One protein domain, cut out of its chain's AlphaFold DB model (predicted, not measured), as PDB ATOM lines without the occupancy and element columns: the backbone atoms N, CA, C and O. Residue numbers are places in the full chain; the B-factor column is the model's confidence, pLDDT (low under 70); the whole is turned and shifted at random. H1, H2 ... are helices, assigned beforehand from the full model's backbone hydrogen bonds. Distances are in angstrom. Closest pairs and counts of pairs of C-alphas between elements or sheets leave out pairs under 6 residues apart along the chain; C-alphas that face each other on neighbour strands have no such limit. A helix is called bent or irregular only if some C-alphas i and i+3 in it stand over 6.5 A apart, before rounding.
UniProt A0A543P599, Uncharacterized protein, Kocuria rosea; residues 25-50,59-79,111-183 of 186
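AT A GLANCE: This is residues 25 to 50, 59 to 79 and 111 to 183 of the 186 residues of an uncharacterized protein of Kocuria rosea (UniProt A0A543P599). Four helices run up and down in a rod-shaped bundle, H1 and H2 beside the longer hairpin of H3 and H4; residues 178 to 183 stick out. The printed part has 120 residues, with four named helices in the order H1 to H4, and is all helix. It is only just loose, close to compact: radius of gyration of the C-alphas 16.4 A, spans 56 by 26 by 20 A.

HOW THE PARTS SIT: H1, residues 25 to 49, touches H2, residues 59 to 77, opposite ways at a shallow tilt of 24 degrees; the closest C-alphas, Ala 34 and Ala 70, are 5.2 A apart. H1 touches H3, residues 111 to 143, the same way; the closest C-alphas, Val 39 and Thr 136, are 5.9 A apart. H3 and H4, residues 149 to 181, form a hairpin at 35.1 degrees, only just a steep tilt; the closest C-alphas, Ser 120 and Ser 170, are 5.5 A apart. H4 touches H2 with residues 149 to 152 alone, the closest C-alphas being Val 152 and Ser 60, 6.3 A. Every O i to N i+4 pair is within hydrogen-bond range in H3, against 19 of 21 in H1, 12 of 15 in H2 and 26 of 29 in H4.

IN THESE COORDINATES: H1 begins at C-alpha 25 (81.140, -64.873, 22.048) and is only just irregular, C-alphas 30 and 33 being 6.9 A apart. From first to last C-alpha H1 measures 35.1 A, H2 27.3 A, H3 48.3 A and H4 45.0 A. H4 has a kink of 38 degrees near residue 165 and ends at C-alpha 181 (70.127, -78.378, 24.581).

THE WHOLE: Residues 51 to 58 and 80 to 110 are not printed; the C-alpha gaps are 9.4 A and 19.1 A. The H3 to H4 link is tight. The model's pLDDT is under 70 at 44 residues, among them 163 to 183.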
ATOM      1  N   ARG A  25      80.668 -65.975  22.902       60.47
ATOM      2  CA  ARG A  25      81.140 -64.873  22.048       60.47
ATOM      3  C   ARG A  25      80.792 -63.509  22.628       60.47
ATOM      4  O   ARG A  25      81.649 -62.638  22.667       60.47
ATOM      5  N   GLN A  26      79.566 -63.337  23.107       66.88
ATOM      6  CA  GLN A  26      79.114 -62.077  23.693       66.88
ATOM      7  C   GLN A  26      79.889 -61.751  24.976       66.88
ATOM      8  O   GLN A  26      80.238 -60.599  25.219       66.88
ATOM      9  N   LEU A  27      80.256 -62.791  25.727       63.88
ATOM     10  CA  LEU A  27      81.149 -62.717  26.880       63.88
ATOM     11  C   LEU A  27      82.561 -62.238  26.511       63.88
ATOM     12  O   LEU A  27      83.087 -61.316  27.133       63.88
ATOM     13  N   LEU A  28      83.158 -62.821  25.468       64.25
ATOM     14  CA  LEU A  28      84.477 -62.409  24.980       64.25
ATOM     15  C   LEU A  28      84.471 -60.970  24.454       64.25
ATOM     16  O   LEU A  28      85.398 -60.217  24.740       64.25
ATOM     17  N   VAL A  29      83.410 -60.563  23.753       73.62
ATOM     18  CA  VAL A  29      83.249 -59.185  23.266       73.62
ATOM     19  C   VAL A  29      83.117 -58.201  24.433       73.62
ATOM     20  O   VAL A  29      83.759 -57.156  24.410       73.62
ATOM     21  N   SER A  30      82.381 -58.546  25.499       70.31
ATOM     22  CA  SER A  30      82.299 -57.691  26.699       70.31
ATOM     23  C   SER A  30      83.606 -57.610  27.498       70.31
ATOM     24  O   SER A  30      83.852 -56.614  28.181       70.31
ATOM     25  N   ALA A  31      84.458 -58.636  27.405       68.50
ATOM     26  CA  ALA A  31      85.763 -58.673  28.065       68.50
ATOM     27  C   ALA A  31      86.878 -58.009  27.235       68.50
ATOM     28  O   ALA A  31      87.915 -57.647  27.789       68.50
ATOM     29  N   ALA A  32      86.673 -57.817  25.928       75.94
ATOM     30  CA  ALA A  32      87.630 -57.186  25.021       75.94
ATOM     31  C   ALA A  32      88.170 -55.826  25.507       75.94
ATOM     32  O   ALA A  32      89.392 -55.671  25.518       75.94
ATOM     33  N   PRO A  33      87.344 -54.863  25.965       74.75
ATOM     34  CA  PRO A  33      87.858 -53.586  26.465       74.75
ATOM     35  C   PRO A  33      88.747 -53.742  27.706       74.75
ATOM     36  O   PRO A  33      89.769 -53.068  27.809       74.75
ATOM     37  N   ALA A  34      88.419 -54.669  28.612       75.69
ATOM     38  CA  ALA A  34      89.252 -54.947  29.781       75.69
ATOM     39  C   ALA A  34      90.600 -55.568  29.373       75.69
ATOM     40  O   ALA A  34      91.642 -55.160  29.882       75.69
ATOM     41  N   MET A  35      90.597 -56.502  28.414       76.75
ATOM     42  CA  MET A  35      91.823 -57.095  27.866       76.75
ATOM     43  C   MET A  35      92.699 -56.047  27.168       76.75
ATOM     44  O   MET A  35      93.901 -55.994  27.416       76.75
ATOM     45  N   ALA A  36      92.102 -55.180  26.349       81.25
ATOM     46  CA  ALA A  36      92.816 -54.112  25.654       81.25
ATOM     47  C   ALA A  36      93.450 -53.117  26.637       81.25
ATOM     48  O   ALA A  36      94.624 -52.781  26.491       81.25
ATOM     49  N   ALA A  37      92.707 -52.701  27.669       82.81
ATOM     50  CA  ALA A  37      93.237 -51.845  28.726       82.81
ATOM     51  C   ALA A  37      94.444 -52.504  29.402       82.81
ATOM     52  O   ALA A  37      95.503 -51.890  29.500       82.81
ATOM     53  N   LEU A  38      94.322 -53.775  29.788       79.50
ATOM     54  CA  LEU A  38      95.364 -54.529  30.481       79.50
ATOM     55  C   LEU A  38      96.652 -54.635  29.644       79.50
ATOM     56  O   LEU A  38      97.737 -54.358  30.156       79.50
ATOM     57  N   VAL A  39      96.532 -54.939  28.347       83.75
ATOM     58  CA  VAL A  39      97.671 -54.980  27.412       83.75
ATOM     59  C   VAL A  39      98.331 -53.607  27.283       83.75
ATOM     60  O   VAL A  39      99.550 -53.498  27.414       83.75
ATOM     61  N   LEU A  40      97.539 -52.552  27.063       86.00
ATOM     62  CA  LEU A  40      98.052 -51.189  26.896       86.00
ATOM     63  C   LEU A  40      98.757 -50.698  28.160       86.00
ATOM     64  O   LEU A  40      99.898 -50.250  28.083       86.00
ATOM     65  N   THR A  41      98.114 -50.819  29.326       83.00
ATOM     66  CA  THR A  41      98.722 -50.381  30.592       83.00
ATOM     67  C   THR A  41      99.967 -51.201  30.913       83.00
ATOM     68  O   THR A  41     100.990 -50.615  31.245       83.00
ATOM     69  N   GLY A  42      99.925 -52.528  30.742       81.19
ATOM     70  CA  GLY A  42     101.084 -53.392  30.972       81.19
ATOM     71  C   GLY A  42     102.278 -53.007  30.097       81.19
ATOM     72  O   GLY A  42     103.380 -52.813  30.610       81.19
ATOM     73  N   LEU A  43     102.062 -52.806  28.792       82.69
ATOM     74  CA  LEU A  43     103.117 -52.381  27.869       82.69
ATOM     75  C   LEU A  43     103.659 -50.987  28.212       82.69
ATOM     76  O   LEU A  43     104.876 -50.802  28.270       82.69
ATOM     77  N   ILE A  44     102.793 -50.017  28.512       85.81
ATOM     78  CA  ILE A  44     103.215 -48.665  28.909       85.81
ATOM     79  C   ILE A  44     104.069 -48.715  30.179       85.81
ATOM     80  O   ILE A  44     105.130 -48.093  30.232       85.81
ATOM     81  N   THR A  45     103.657 -49.491  31.184       82.44
ATOM     82  CA  THR A  45     104.415 -49.654  32.427       82.44
ATOM     83  C   THR A  45     105.768 -50.313  32.176       82.44
ATOM     84  O   THR A  45     106.765 -49.849  32.722       82.44
ATOM     85  N   THR A  46     105.851 -51.329  31.308       81.62
ATOM     86  CA  THR A  46     107.145 -51.935  30.932       81.62
ATOM     87  C   THR A  46     108.067 -50.964  30.210       81.62
ATOM     88  O   THR A  46     109.271 -50.943  30.467       81.62
ATOM     89  N   TRP A  47     107.504 -50.120  29.346       83.56
ATOM     90  CA  TRP A  47     108.250 -49.095  28.633       83.56
ATOM     91  C   TRP A  47     108.825 -48.047  29.593       83.56
ATOM     92  O   TRP A  47     110.008 -47.712  29.517       83.56
ATOM     93  N   TRP A  48     108.007 -47.571  30.536       82.69
ATOM     94  CA  TRP A  48     108.400 -46.566  31.527       82.69
ATOM     95  C   TRP A  48     109.367 -47.096  32.585       82.69
ATOM     96  O   TRP A  48     110.316 -46.403  32.950       82.69
ATOM     97  N   ALA A  49     109.190 -48.341  33.028       79.44
ATOM     98  CA  ALA A  49     110.105 -49.008  33.955       79.44
ATOM     99  C   ALA A  49     111.536 -49.054  33.432       79.44
ATOM    100  O   ALA A  49     112.492 -48.938  34.189       79.44
ATOM    101  N   GLY A  50     111.681 -49.136  32.113       73.19
ATOM    102  CA  GLY A  50     112.968 -49.113  31.452       73.19
ATOM    103  C   GLY A  50     113.678 -47.758  31.384       73.19
ATOM    104  O   GLY A  50     114.831 -47.737  30.955       73.19
ATOM    105  N   PHE A  59     108.288 -51.525  39.728       81.31
ATOM    106  CA  PHE A  59     107.711 -52.215  38.576       81.31
ATOM    107  C   PHE A  59     106.754 -53.339  38.992       81.31
ATOM    108  O   PHE A  59     105.670 -53.466  38.431       81.31
ATOM    109  N   SER A  60     107.117 -54.121  40.015       77.69
ATOM    110  CA  SER A  60     106.254 -55.196  40.525       77.69
ATOM    111  C   SER A  60     105.013 -54.636  41.225       77.69
ATOM    112  O   SER A  60     103.915 -55.164  41.058       77.69
ATOM    113  N   LEU A  61     105.169 -53.530  41.960       82.06
ATOM    114  CA  LEU A  61     104.061 -52.846  42.630       82.06
ATOM    115  C   LEU A  61     103.081 -52.224  41.630       82.06
ATOM    116  O   LEU A  61     101.885 -52.221  41.900       82.06
ATOM    117  N   ALA A  62     103.551 -51.767  40.465       84.06
ATOM    118  CA  ALA A  62     102.708 -51.182  39.422       84.06
ATOM    119  C   ALA A  62     101.738 -52.189  38.777       84.06
ATOM    120  O   ALA A  62     100.679 -51.790  38.299       84.06
ATOM    121  N   TRP A  63     102.022 -53.494  38.819       80.12
ATOM    122  CA  TRP A  63     101.091 -54.514  38.323       80.12
ATOM    123  C   TRP A  63      99.835 -54.667  39.192       80.12
ATOM    124  O   TRP A  63      98.780 -55.031  38.669       80.12
ATOM    125  N   ILE A  64      99.909 -54.335  40.485       83.31
ATOM    126  CA  ILE A  64      98.766 -54.391  41.410       83.31
ATOM    127  C   ILE A  64      97.636 -53.442  40.962       83.31
ATOM    128  O   ILE A  64      96.524 -53.925  40.729       83.31
ATOM    129  N   PRO A  65      97.868 -52.123  40.778       81.62
ATOM    130  CA  PRO A  65      96.828 -51.225  40.295       81.62
ATOM    131  C   PRO A  65      96.415 -51.528  38.851       81.62
ATOM    132  O   PRO A  65      95.242 -51.352  38.542       81.62
ATOM    133  N   ILE A  66      97.296 -52.045  37.980       82.94
ATOM    134  CA  ILE A  66      96.911 -52.457  36.612       82.94
ATOM    135  C   ILE A  66      95.870 -53.581  36.654       82.94
ATOM    136  O   ILE A  66      94.848 -53.502  35.970       82.94
ATOM    137  N   MET A  67      96.087 -54.603  37.490       77.31
ATOM    138  CA  MET A  67      95.091 -55.659  37.703       77.31
ATOM    139  C   MET A  67      93.803 -55.105  38.311       77.31
ATOM    140  O   MET A  67      92.716 -55.481  37.874       77.31
ATOM    141  N   GLY A  68      93.912 -54.188  39.279       79.88
ATOM    142  CA  GLY A  68      92.762 -53.522  39.889       79.88
ATOM    143  C   GLY A  68      91.920 -52.744  38.874       79.88
ATOM    144  O   GLY A  68      90.702 -52.896  38.852       79.88
ATOM    145  N   ILE A  69      92.558 -51.975  37.987       80.38
ATOM    146  CA  ILE A  69      91.891 -51.213  36.923       80.38
ATOM    147  C   ILE A  69      91.242 -52.158  35.917       80.38
ATOM    148  O   ILE A  69      90.076 -51.976  35.586       80.38
ATOM    149  N   ALA A  70      91.949 -53.188  35.448       75.56
ATOM    150  CA  ALA A  70      91.377 -54.138  34.499       75.56
ATOM    151  C   ALA A  70      90.179 -54.895  35.094       75.56
ATOM    152  O   ALA A  70      89.176 -55.112  34.411       75.56
ATOM    153  N   TRP A  71      90.253 -55.249  36.380       77.50
ATOM    154  CA  TRP A  71      89.131 -55.829  37.109       77.50
ATOM    155  C   TRP A  71      87.968 -54.841  37.229       77.50
ATOM    156  O   TRP A  71      86.833 -55.214  36.949       77.50
ATOM    157  N   LEU A  72      88.242 -53.575  37.554       77.75
ATOM    158  CA  LEU A  72      87.227 -52.526  37.635       77.75
ATOM    159  C   LEU A  72      86.532 -52.313  36.282       77.75
ATOM    160  O   LEU A  72      85.305 -52.321  36.222       77.75
ATOM    161  N   VAL A  73      87.294 -52.219  35.189       76.06
ATOM    162  CA  VAL A  73      86.756 -52.131  33.822       76.06
ATOM    163  C   VAL A  73      85.893 -53.350  33.510       76.06
ATOM    164  O   VAL A  73      84.792 -53.200  32.997       76.06
ATOM    165  N   LEU A  74      86.329 -54.557  33.881       72.25
ATOM    166  CA  LEU A  74      85.503 -55.748  33.700       72.25
ATOM    167  C   LEU A  74      84.201 -55.664  34.516       72.25
ATOM    168  O   LEU A  74      83.149 -56.079  34.038       72.25
ATOM    169  N   THR A  75      84.233 -55.134  35.742       72.50
ATOM    170  CA  THR A  75      83.010 -54.978  36.547       72.50
ATOM    171  C   THR A  75      82.037 -53.961  35.964       72.50
ATOM    172  O   THR A  75      80.833 -54.177  36.074       72.50
ATOM    173  N   THR A  76      82.528 -52.907  35.307       73.25
ATOM    174  CA  THR A  76      81.679 -51.877  34.696       73.25
ATOM    175  C   THR A  76      81.171 -52.271  33.312       73.25
ATOM    176  O   THR A  76      80.060 -51.892  32.952       73.25
ATOM    177  N   THR A  77      81.925 -53.065  32.544       67.56
ATOM    178  CA  THR A  77      81.496 -53.553  31.218       67.56
ATOM    179  C   THR A  77      80.655 -54.824  31.282       67.56
ATOM    180  O   THR A  77      80.076 -55.242  30.274       67.56
ATOM    181  N   ARG A  78      80.556 -55.459  32.456       63.00
ATOM    182  CA  ARG A  78      79.683 -56.614  32.667       63.00
ATOM    183  C   ARG A  78      78.228 -56.221  32.436       63.00
ATOM    184  O   ARG A  78      77.649 -55.434  33.182       63.00
ATOM    185  N   ALA A  79      77.610 -56.853  31.440       52.66
ATOM    186  CA  ALA A  79      76.164 -56.824  31.277       52.66
ATOM    187  C   ALA A  79      75.491 -57.266  32.593       52.66
ATOM    188  O   ALA A  79      75.971 -58.214  33.230       52.66
ATOM    189  N   SER A 111      66.646 -72.687  38.764       53.88
ATOM    190  CA  SER A 111      67.474 -71.748  39.523       53.88
ATOM    191  C   SER A 111      68.924 -72.194  39.748       53.88
ATOM    192  O   SER A 111      69.841 -71.371  39.686       53.88
ATOM    193  N   MET A 112      69.169 -73.492  39.968       56.34
ATOM    194  CA  MET A 112      70.534 -74.018  40.130       56.34
ATOM    195  C   MET A 112      71.289 -74.051  38.795       56.34
ATOM    196  O   MET A 112      72.507 -73.861  38.767       56.34
ATOM    197  N   HIS A 113      70.569 -74.221  37.683       58.16
ATOM    198  CA  HIS A 113      71.119 -74.141  36.332       58.16
ATOM    199  C   HIS A 113      71.645 -72.757  35.978       58.16
ATOM    200  O   HIS A 113      72.792 -72.623  35.543       58.16
ATOM    201  N   ILE A 114      70.837 -71.728  36.221       60.16
ATOM    202  CA  ILE A 114      71.207 -70.343  35.923       60.16
ATOM    203  C   ILE A 114      72.398 -69.917  36.796       60.16
ATOM    204  O   ILE A 114      73.359 -69.332  36.292       60.16
ATOM    205  N   GLY A 115      72.420 -70.309  38.076       58.41
ATOM    206  CA  GLY A 115      73.553 -70.037  38.965       58.41
ATOM    207  C   GLY A 115      74.857 -70.729  38.554       58.41
ATOM    208  O   GLY A 115      75.924 -70.105  38.567       58.41
ATOM    209  N   ALA A 116      74.793 -71.994  38.127       60.66
ATOM    210  CA  ALA A 116      75.963 -72.719  37.635       60.66
ATOM    211  C   ALA A 116      76.514 -72.114  36.330       60.66
ATOM    212  O   ALA A 116      77.735 -71.964  36.191       60.66
ATOM    213  N   ALA A 117      75.630 -71.710  35.409       60.19
ATOM    214  CA  ALA A 117      75.991 -71.049  34.158       60.19
ATOM    215  C   ALA A 117      76.669 -69.692  34.411       60.19
ATOM    216  O   ALA A 117      77.772 -69.450  33.912       60.19
ATOM    217  N   VAL A 118      76.092 -68.847  35.272       64.00
ATOM    218  CA  VAL A 118      76.665 -67.541  35.646       64.00
ATOM    219  C   VAL A 118      78.047 -67.694  36.284       64.00
ATOM    220  O   VAL A 118      78.983 -66.980  35.914       64.00
ATOM    221  N   ARG A 119      78.220 -68.665  37.192       65.62
ATOM    222  CA  ARG A 119      79.512 -68.916  37.849       65.62
ATOM    223  C   ARG A 119      80.568 -69.428  36.868       65.62
ATOM    224  O   ARG A 119      81.723 -69.020  36.950       65.62
ATOM    225  N   SER A 120      80.176 -70.274  35.914       63.16
ATOM    226  CA  SER A 120      81.077 -70.746  34.855       63.16
ATOM    227  C   SER A 120      81.512 -69.622  33.906       63.16
ATOM    228  O   SER A 120      82.681 -69.559  33.534       63.16
ATOM    229  N   CYS A 121      80.615 -68.680  33.599       65.38
ATOM    230  CA  CYS A 121      80.928 -67.500  32.794       65.38
ATOM    231  C   CYS A 121      81.912 -66.567  33.508       65.38
ATOM    232  O   CYS A 121      82.923 -66.183  32.928       65.38
ATOM    233  N   ALA A 122      81.667 -66.256  34.785       65.44
ATOM    234  CA  ALA A 122      82.580 -65.437  35.588       65.44
ATOM    235  C   ALA A 122      83.980 -66.062  35.690       65.44
ATOM    236  O   ALA A 122      84.993 -65.364  35.705       65.44
ATOM    237  N   GLN A 123      84.041 -67.391  35.722       69.38
ATOM    238  CA  GLN A 123      85.299 -68.114  35.774       69.38
ATOM    239  C   GLN A 123      86.075 -68.071  34.449       69.38
ATOM    240  O   GLN A 123      87.298 -67.941  34.471       69.38
ATOM    241  N   LEU A 124      85.384 -68.140  33.307       66.44
ATOM    242  CA  LEU A 124      86.005 -67.974  31.989       66.44
ATOM    243  C   LEU A 124      86.527 -66.548  31.774       66.44
ATOM    244  O   LEU A 124      87.600 -66.382  31.203       66.44
ATOM    245  N   GLU A 125      85.824 -65.530  32.275       69.69
ATOM    246  CA  GLU A 125      86.308 -64.140  32.237       69.69
ATOM    247  C   GLU A 125      87.598 -63.963  33.030       69.69
ATOM    248  O   GLU A 125      88.558 -63.386  32.525       69.69
ATOM    249  N   ASN A 126      87.646 -64.500  34.253       72.19
ATOM    250  CA  ASN A 126      88.860 -64.447  35.063       72.19
ATOM    251  C   ASN A 126      90.023 -65.172  34.381       72.19
ATOM    252  O   ASN A 126      91.146 -64.681  34.418       72.19
ATOM    253  N   MET A 127      89.766 -66.309  33.726       74.44
ATOM    254  CA  MET A 127      90.797 -66.987  32.939       74.44
ATOM    255  C   MET A 127      91.286 -66.152  31.763       74.44
ATOM    256  O   MET A 127      92.490 -66.091  31.543       74.44
ATOM    257  N   ALA A 128      90.384 -65.510  31.021       75.50
ATOM    258  CA  ALA A 128      90.761 -64.661  29.897       75.50
ATOM    259  C   ALA A 128      91.626 -63.477  30.359       75.50
ATOM    260  O   ALA A 128      92.652 -63.192  29.741       75.50
ATOM    261  N   LEU A 129      91.269 -62.838  31.479       74.88
ATOM    262  CA  LEU A 129      92.077 -61.772  32.075       74.88
ATOM    263  C   LEU A 129      93.452 -62.270  32.521       74.88
ATOM    264  O   LEU A 129      94.455 -61.656  32.168       74.88
ATOM    265  N   LEU A 130      93.516 -63.389  33.249       78.88
ATOM    266  CA  LEU A 130      94.783 -63.952  33.724       78.88
ATOM    267  C   LEU A 130      95.681 -64.403  32.569       78.88
ATOM    268  O   LEU A 130      96.879 -64.137  32.590       78.88
ATOM    269  N   ALA A 131      95.108 -65.020  31.534       77.81
ATOM    270  CA  ALA A 131      95.839 -65.407  30.334       77.81
ATOM    271  C   ALA A 131      96.384 -64.182  29.590       77.81
ATOM    272  O   ALA A 131      97.541 -64.180  29.179       77.81
ATOM    273  N   THR A 132      95.584 -63.118  29.470       79.62
ATOM    274  CA  THR A 132      96.010 -61.862  28.835       79.62
ATOM    275  C   THR A 132      97.106 -61.176  29.649       79.62
ATOM    276  O   THR A 132      98.106 -60.733  29.085       79.62
ATOM    277  N   ALA A 133      96.967 -61.132  30.975       79.19
ATOM    278  CA  ALA A 133      97.983 -60.595  31.876       79.19
ATOM    279  C   ALA A 133      99.292 -61.389  31.784       79.19
ATOM    280  O   ALA A 133     100.357 -60.797  31.627       79.19
ATOM    281  N   GLY A 134      99.205 -62.722  31.793       81.81
ATOM    282  CA  GLY A 134     100.338 -63.624  31.589       81.81
ATOM    283  C   GLY A 134     101.028 -63.398  30.247       81.81
ATOM    284  O   GLY A 134     102.239 -63.207  30.213       81.81
ATOM    285  N   ALA A 135     100.268 -63.344  29.151       83.19
ATOM    286  CA  ALA A 135     100.809 -63.080  27.819       83.19
ATOM    287  C   ALA A 135     101.492 -61.706  27.740       83.19
ATOM    288  O   ALA A 135     102.585 -61.595  27.188       83.19
ATOM    289  N   THR A 136     100.892 -60.678  28.345       82.38
ATOM    290  CA  THR A 136     101.473 -59.327  28.412       82.38
ATOM    291  C   THR A 136     102.772 -59.327  29.220       82.38
ATOM    292  O   THR A 136     103.754 -58.716  28.805       82.38
ATOM    293  N   ALA A 137     102.812 -60.050  30.342       81.75
ATOM    294  CA  ALA A 137     104.010 -60.171  31.164       81.75
ATOM    295  C   ALA A 137     105.136 -60.931  30.442       81.75
ATOM    296  O   ALA A 137     106.281 -60.494  30.464       81.75
ATOM    297  N   VAL A 138     104.820 -62.025  29.744       84.62
ATOM    298  CA  VAL A 138     105.794 -62.772  28.933       84.62
ATOM    299  C   VAL A 138     106.320 -61.915  27.782       84.62
ATOM    300  O   VAL A 138     107.529 -61.853  27.576       84.62
ATOM    301  N   ALA A 139     105.443 -61.207  27.067       84.75
ATOM    302  CA  ALA A 139     105.849 -60.296  25.999       84.75
ATOM    303  C   ALA A 139     106.776 -59.191  26.528       84.75
ATOM    304  O   ALA A 139     107.825 -58.926  25.942       84.75
ATOM    305  N   GLY A 140     106.442 -58.596  27.675       80.56
ATOM    306  CA  GLY A 140     107.311 -57.627  28.334       80.56
ATOM    307  C   GLY A 140     108.655 -58.224  28.766       80.56
ATOM    308  O   GLY A 140     109.682 -57.564  28.615       80.56
ATOM    309  N   ALA A 141     108.674 -59.473  29.244       83.06
ATOM    310  CA  ALA A 141     109.899 -60.176  29.627       83.06
ATOM    311  C   ALA A 141     110.841 -60.404  28.445       83.06
ATOM    312  O   ALA A 141     112.047 -60.198  28.576       83.06
ATOM    313  N   VAL A 142     110.286 -60.753  27.283       86.12
ATOM    314  CA  VAL A 142     111.045 -60.892  26.033       86.12
ATOM    315  C   VAL A 142     111.595 -59.542  25.571       86.12
ATOM    316  O   VAL A 142     112.755 -59.455  25.177       86.12
ATOM    317  N   LEU A 143     110.791 -58.478  25.645       84.62
ATOM    318  CA  LEU A 143     111.209 -57.138  25.226       84.62
ATOM    319  C   LEU A 143     112.265 -56.523  26.160       84.62
ATOM    320  O   LEU A 143     113.117 -55.759  25.708       84.62
ATOM    321  N   ARG A 144     112.208 -56.820  27.463       80.62
ATOM    322  CA  ARG A 144     113.060 -56.225  28.507       80.62
ATOM    323  C   ARG A 144     113.429 -57.267  29.579       80.62
ATOM    324  O   ARG A 144     112.860 -57.236  30.671       80.62
ATOM    325  N   PRO A 145     114.429 -58.132  29.339       79.50
ATOM    326  CA  PRO A 145     114.807 -59.187  30.285       79.50
ATOM    327  C   PRO A 145     115.453 -58.666  31.582       79.50
ATOM    328  O   PRO A 145     115.467 -59.377  32.580       79.50
ATOM    329  N   GLY A 146     115.957 -57.425  31.600       79.75
ATOM    330  CA  GLY A 146     116.616 -56.824  32.771       79.75
ATOM    331  C   GLY A 146     115.682 -56.361  33.900       79.75
ATOM    332  O   GLY A 146     116.161 -55.860  34.913       79.75
ATOM    333  N   LEU A 147     114.362 -56.488  33.738       80.88
ATOM    334  CA  LEU A 147     113.376 -56.168  34.777       80.88
ATOM    335  C   LEU A 147     113.087 -57.398  35.662       80.88
ATOM    336  O   LEU A 147     113.244 -58.535  35.212       80.88
ATOM    337  N   PRO A 148     112.621 -57.213  36.911       83.50
ATOM    338  CA  PRO A 148     112.329 -58.310  37.827       83.50
ATOM    339  C   PRO A 148     110.988 -58.962  37.464       83.50
ATOM    340  O   PRO A 148     109.969 -58.761  38.118       83.50
ATOM    341  N   TRP A 149     110.986 -59.757  36.400       81.62
ATOM    342  CA  TRP A 149     109.801 -60.459  35.903       81.62
ATOM    343  C   TRP A 149     109.382 -61.646  36.765       81.62
ATOM    344  O   TRP A 149     108.206 -61.999  36.792       81.62
ATOM    345  N   LEU A 150     110.327 -62.241  37.495       84.06
ATOM    346  CA  LEU A 150     110.093 -63.391  38.370       84.06
ATOM    347  C   LEU A 150     108.913 -63.202  39.344       84.06
ATOM    348  O   LEU A 150     108.025 -64.055  39.334       84.06
ATOM    349  N   PRO A 151     108.825 -62.123  40.148       81.44
ATOM    350  CA  PRO A 151     107.686 -61.920  41.050       81.44
ATOM    351  C   PRO A 151     106.348 -61.797  40.309       81.44
ATOM    352  O   PRO A 151     105.346 -62.333  40.778       81.44
ATOM    353  N   VAL A 152     106.322 -61.158  39.134       80.44
ATOM    354  CA  VAL A 152     105.102 -60.977  38.324       80.44
ATOM    355  C   VAL A 152     104.644 -62.307  37.719       80.44
ATOM    356  O   VAL A 152     103.477 -62.682  37.825       80.44
ATOM    357  N   LEU A 153     105.567 -63.064  37.122       83.12
ATOM    358  CA  LEU A 153     105.276 -64.367  36.519       83.12
ATOM    359  C   LEU A 153     104.878 -65.409  37.568       83.12
ATOM    360  O   LEU A 153     103.980 -66.209  37.319       83.12
ATOM    361  N   THR A 154     105.498 -65.389  38.751       82.88
ATOM    362  CA  THR A 154     105.137 -66.304  39.846       82.88
ATOM    363  C   THR A 154     103.750 -66.003  40.403       82.88
ATOM    364  O   THR A 154     102.943 -66.925  40.517       82.88
ATOM    365  N   THR A 155     103.414 -64.736  40.676       82.06
ATOM    366  CA  THR A 155     102.053 -64.381  41.123       82.06
ATOM    367  C   THR A 155     101.002 -64.721  40.071       82.06
ATOM    368  O   THR A 155      99.998 -65.355  40.402       82.06
ATOM    369  N   LEU A 156     101.236 -64.385  38.797       81.12
ATOM    370  CA  LEU A 156     100.319 -64.752  37.712       81.12
ATOM    371  C   LEU A 156     100.196 -66.271  37.555       81.12
ATOM    372  O   LEU A 156      99.089 -66.772  37.368       81.12
ATOM    373  N   GLY A 157     101.294 -67.014  37.687       77.69
ATOM    374  CA  GLY A 157     101.298 -68.475  37.657       77.69
ATOM    375  C   GLY A 157     100.437 -69.084  38.764       77.69
ATOM    376  O   GLY A 157      99.580 -69.919  38.482       77.69
ATOM    377  N   VAL A 158     100.590 -68.614  40.008       84.44
ATOM    378  CA  VAL A 158      99.790 -69.073  41.159       84.44
ATOM    379  C   VAL A 158      98.305 -68.747  40.970       84.44
ATOM    380  O   VAL A 158      97.442 -69.607  41.178       84.44
ATOM    381  N   LEU A 159      97.981 -67.532  40.520       78.56
ATOM    382  CA  LEU A 159      96.598 -67.128  40.244       78.56
ATOM    383  C   LEU A 159      95.974 -67.953  39.108       78.56
ATOM    384  O   LEU A 159      94.817 -68.365  39.185       78.56
ATOM    385  N   THR A 160      96.750 -68.257  38.071       75.44
ATOM    386  CA  THR A 160      96.282 -69.056  36.931       75.44
ATOM    387  C   THR A 160      96.073 -70.515  37.338       75.44
ATOM    388  O   THR A 160      95.033 -71.096  37.028       75.44
ATOM    389  N   ALA A 161      96.997 -71.097  38.109       75.88
ATOM    390  CA  ALA A 161      96.894 -72.467  38.613       75.88
ATOM    391  C   ALA A 161      95.675 -72.665  39.532       75.88
ATOM    392  O   ALA A 161      94.924 -73.632  39.376       75.88
ATOM    393  N   THR A 162      95.428 -71.721  40.446       75.06
ATOM    394  CA  THR A 162      94.255 -71.753  41.337       75.06
ATOM    395  C   THR A 162      92.939 -71.591  40.568       75.06
ATOM    396  O   THR A 162      91.936 -72.214  40.922       75.06
ATOM    397  N   ALA A 163      92.940 -70.839  39.462       66.19
ATOM    398  CA  ALA A 163      91.785 -70.709  38.575       66.19
ATOM    399  C   ALA A 163      91.562 -71.935  37.663       66.19
ATOM    400  O   ALA A 163      90.412 -72.218  37.302       66.19
ATOM    401  N   LEU A 164      92.622 -72.678  37.311       67.25
ATOM    402  CA  LEU A 164      92.588 -73.802  36.362       67.25
ATOM    403  C   LEU A 164      91.789 -75.009  36.850       67.25
ATOM    404  O   LEU A 164      90.963 -75.551  36.109       67.25
ATOM    405  N   LEU A 165      92.001 -75.410  38.103       65.06
ATOM    406  CA  LEU A 165      91.387 -76.610  38.679       65.06
ATOM    407  C   LEU A 165      89.843 -76.583  38.646       65.06
ATOM    408  O   LEU A 165      89.230 -77.554  38.188       65.06
ATOM    409  N   PRO A 166      89.167 -75.494  39.057       60.91
ATOM    410  CA  PRO A 166      87.714 -75.424  38.945       60.91
ATOM    411  C   PRO A 166      87.225 -75.154  37.507       60.91
ATOM    412  O   PRO A 166      86.083 -75.488  37.191       60.91
ATOM    413  N   ALA A 167      88.062 -74.606  36.615       57.56
ATOM    414  CA  ALA A 167      87.658 -74.233  35.258       57.56
ATOM    415  C   ALA A 167      87.512 -75.443  34.330       57.56
ATOM    416  O   ALA A 167      86.550 -75.503  33.566       57.56
ATOM    417  N   GLY A 168      88.385 -76.450  34.455       62.38
ATOM    418  CA  GLY A 168      88.244 -77.711  33.715       62.38
ATOM    419  C   GLY A 168      86.913 -78.408  34.020       62.38
ATOM    420  O   GLY A 168      86.193 -78.843  33.120       62.38
ATOM    421  N   ARG A 169      86.502 -78.391  35.293       63.22
ATOM    422  CA  ARG A 169      85.189 -78.898  35.720       63.22
ATOM    423  C   ARG A 169      84.034 -78.049  35.181       63.22
ATOM    424  O   ARG A 169      82.924 -78.557  35.049       63.22
ATOM    425  N   SER A 170      84.251 -76.752  34.941       58.59
ATOM    426  CA  SER A 170      83.232 -75.818  34.416       58.59
ATOM    427  C   SER A 170      83.017 -76.039  32.930       58.59
ATOM    428  O   SER A 170      81.880 -76.085  32.469       58.59
ATOM    429  N   TRP A 171      84.105 -76.298  32.216       59.41
ATOM    430  CA  TRP A 171      84.100 -76.692  30.817       59.41
ATOM    431  C   TRP A 171      83.402 -78.032  30.577       59.41
ATOM    432  O   TRP A 171      82.602 -78.140  29.650       59.41
ATOM    433  N   ALA A 172      83.661 -79.035  31.421       68.19
ATOM    434  CA  ALA A 172      82.986 -80.330  31.333       68.19
ATOM    435  C   ALA A 172      81.463 -80.197  31.517       68.19
ATOM    436  O   ALA A 172      80.696 -80.800  30.772       68.19
ATOM    437  N   TYR A 173      81.026 -79.347  32.454       62.62
ATOM    438  CA  TYR A 173      79.607 -79.081  32.693       62.62
ATOM    439  C   TYR A 173      78.937 -78.349  31.518       62.62
ATOM    440  O   TYR A 173      77.862 -78.746  31.073       62.62
ATOM    441  N   LEU A 174      79.592 -77.319  30.968       63.56
ATOM    442  CA  LEU A 174      79.090 -76.572  29.808       63.56
ATOM    443  C   LEU A 174      78.964 -77.447  28.552       63.56
ATOM    444  O   LEU A 174      77.951 -77.356  27.863       63.56
ATOM    445  N   ARG A 175      79.933 -78.336  28.281       67.75
ATOM    446  CA  ARG A 175      79.833 -79.294  27.161       67.75
ATOM    447  C   ARG A 175      78.631 -80.226  27.303       67.75
ATOM    448  O   ARG A 175      77.964 -80.518  26.315       67.75
ATOM    449  N   LEU A 176      78.356 -80.683  28.524       66.88
ATOM    450  CA  LEU A 176      77.240 -81.584  28.808       66.88
ATOM    451  C   LEU A 176      75.886 -80.886  28.602       66.88
ATOM    452  O   LEU A 176      74.947 -81.498  28.093       66.88
ATOM    453  N   HIS A 177      75.816 -79.596  28.944       63.84
ATOM    454  CA  HIS A 177      74.635 -78.760  28.742       63.84
ATOM    455  C   HIS A 177      74.377 -78.455  27.259       63.84
ATOM    456  O   HIS A 177      73.253 -78.632  26.796       63.84
ATOM    457  N   GLU A 178      75.413 -78.094  26.494       66.00
ATOM    458  CA  GLU A 178      75.317 -77.887  25.038       66.00
ATOM    459  C   GLU A 178      74.853 -79.162  24.309       66.00
ATOM    460  O   GLU A 178      74.019 -79.088  23.412       66.00
ATOM    461  N   HIS A 179      75.304 -80.347  24.740       65.50
ATOM    462  CA  HIS A 179      74.831 -81.625  24.186       65.50
ATOM    463  C   HIS A 179      73.354 -81.928  24.483       65.50
ATOM    464  O   HIS A 179      72.692 -82.572  23.671       65.50
ATOM    465  N   HIS A 180      72.826 -81.493  25.631       59.78
ATOM    466  CA  HIS A 180      71.421 -81.721  25.996       59.78
ATOM    467  C   HIS A 180      70.476 -80.683  25.384       59.78
ATOM    468  O   HIS A 180      69.366 -81.036  25.006       59.78
ATOM    469  N   ALA A 181      70.916 -79.432  25.222       60.56
ATOM    470  CA  ALA A 181      70.127 -78.378  24.581       60.56
ATOM    471  C   ALA A 181      69.907 -78.611  23.071       60.56
ATOM    472  O   ALA A 181      69.044 -77.981  22.471       60.56
ATOM    473  N   HIS A 182      70.693 -79.492  22.444       53.34
ATOM    474  CA  HIS A 182      70.575 -79.844  21.024       53.34
ATOM    475  C   HIS A 182      69.867 -81.176  20.767       53.34
ATOM    476  O   HIS A 182      69.772 -81.593  19.615       53.34
ATOM    477  N   ARG A 183      69.346 -81.848  21.801       48.00
ATOM    478  CA  ARG A 183      68.414 -82.957  21.587       48.00
ATOM    479  C   ARG A 183      66.996 -82.395  21.505       48.00
ATOM    480  O   ARG A 183      66.479 -81.972  22.538       48.00
TER     481      ARG A 183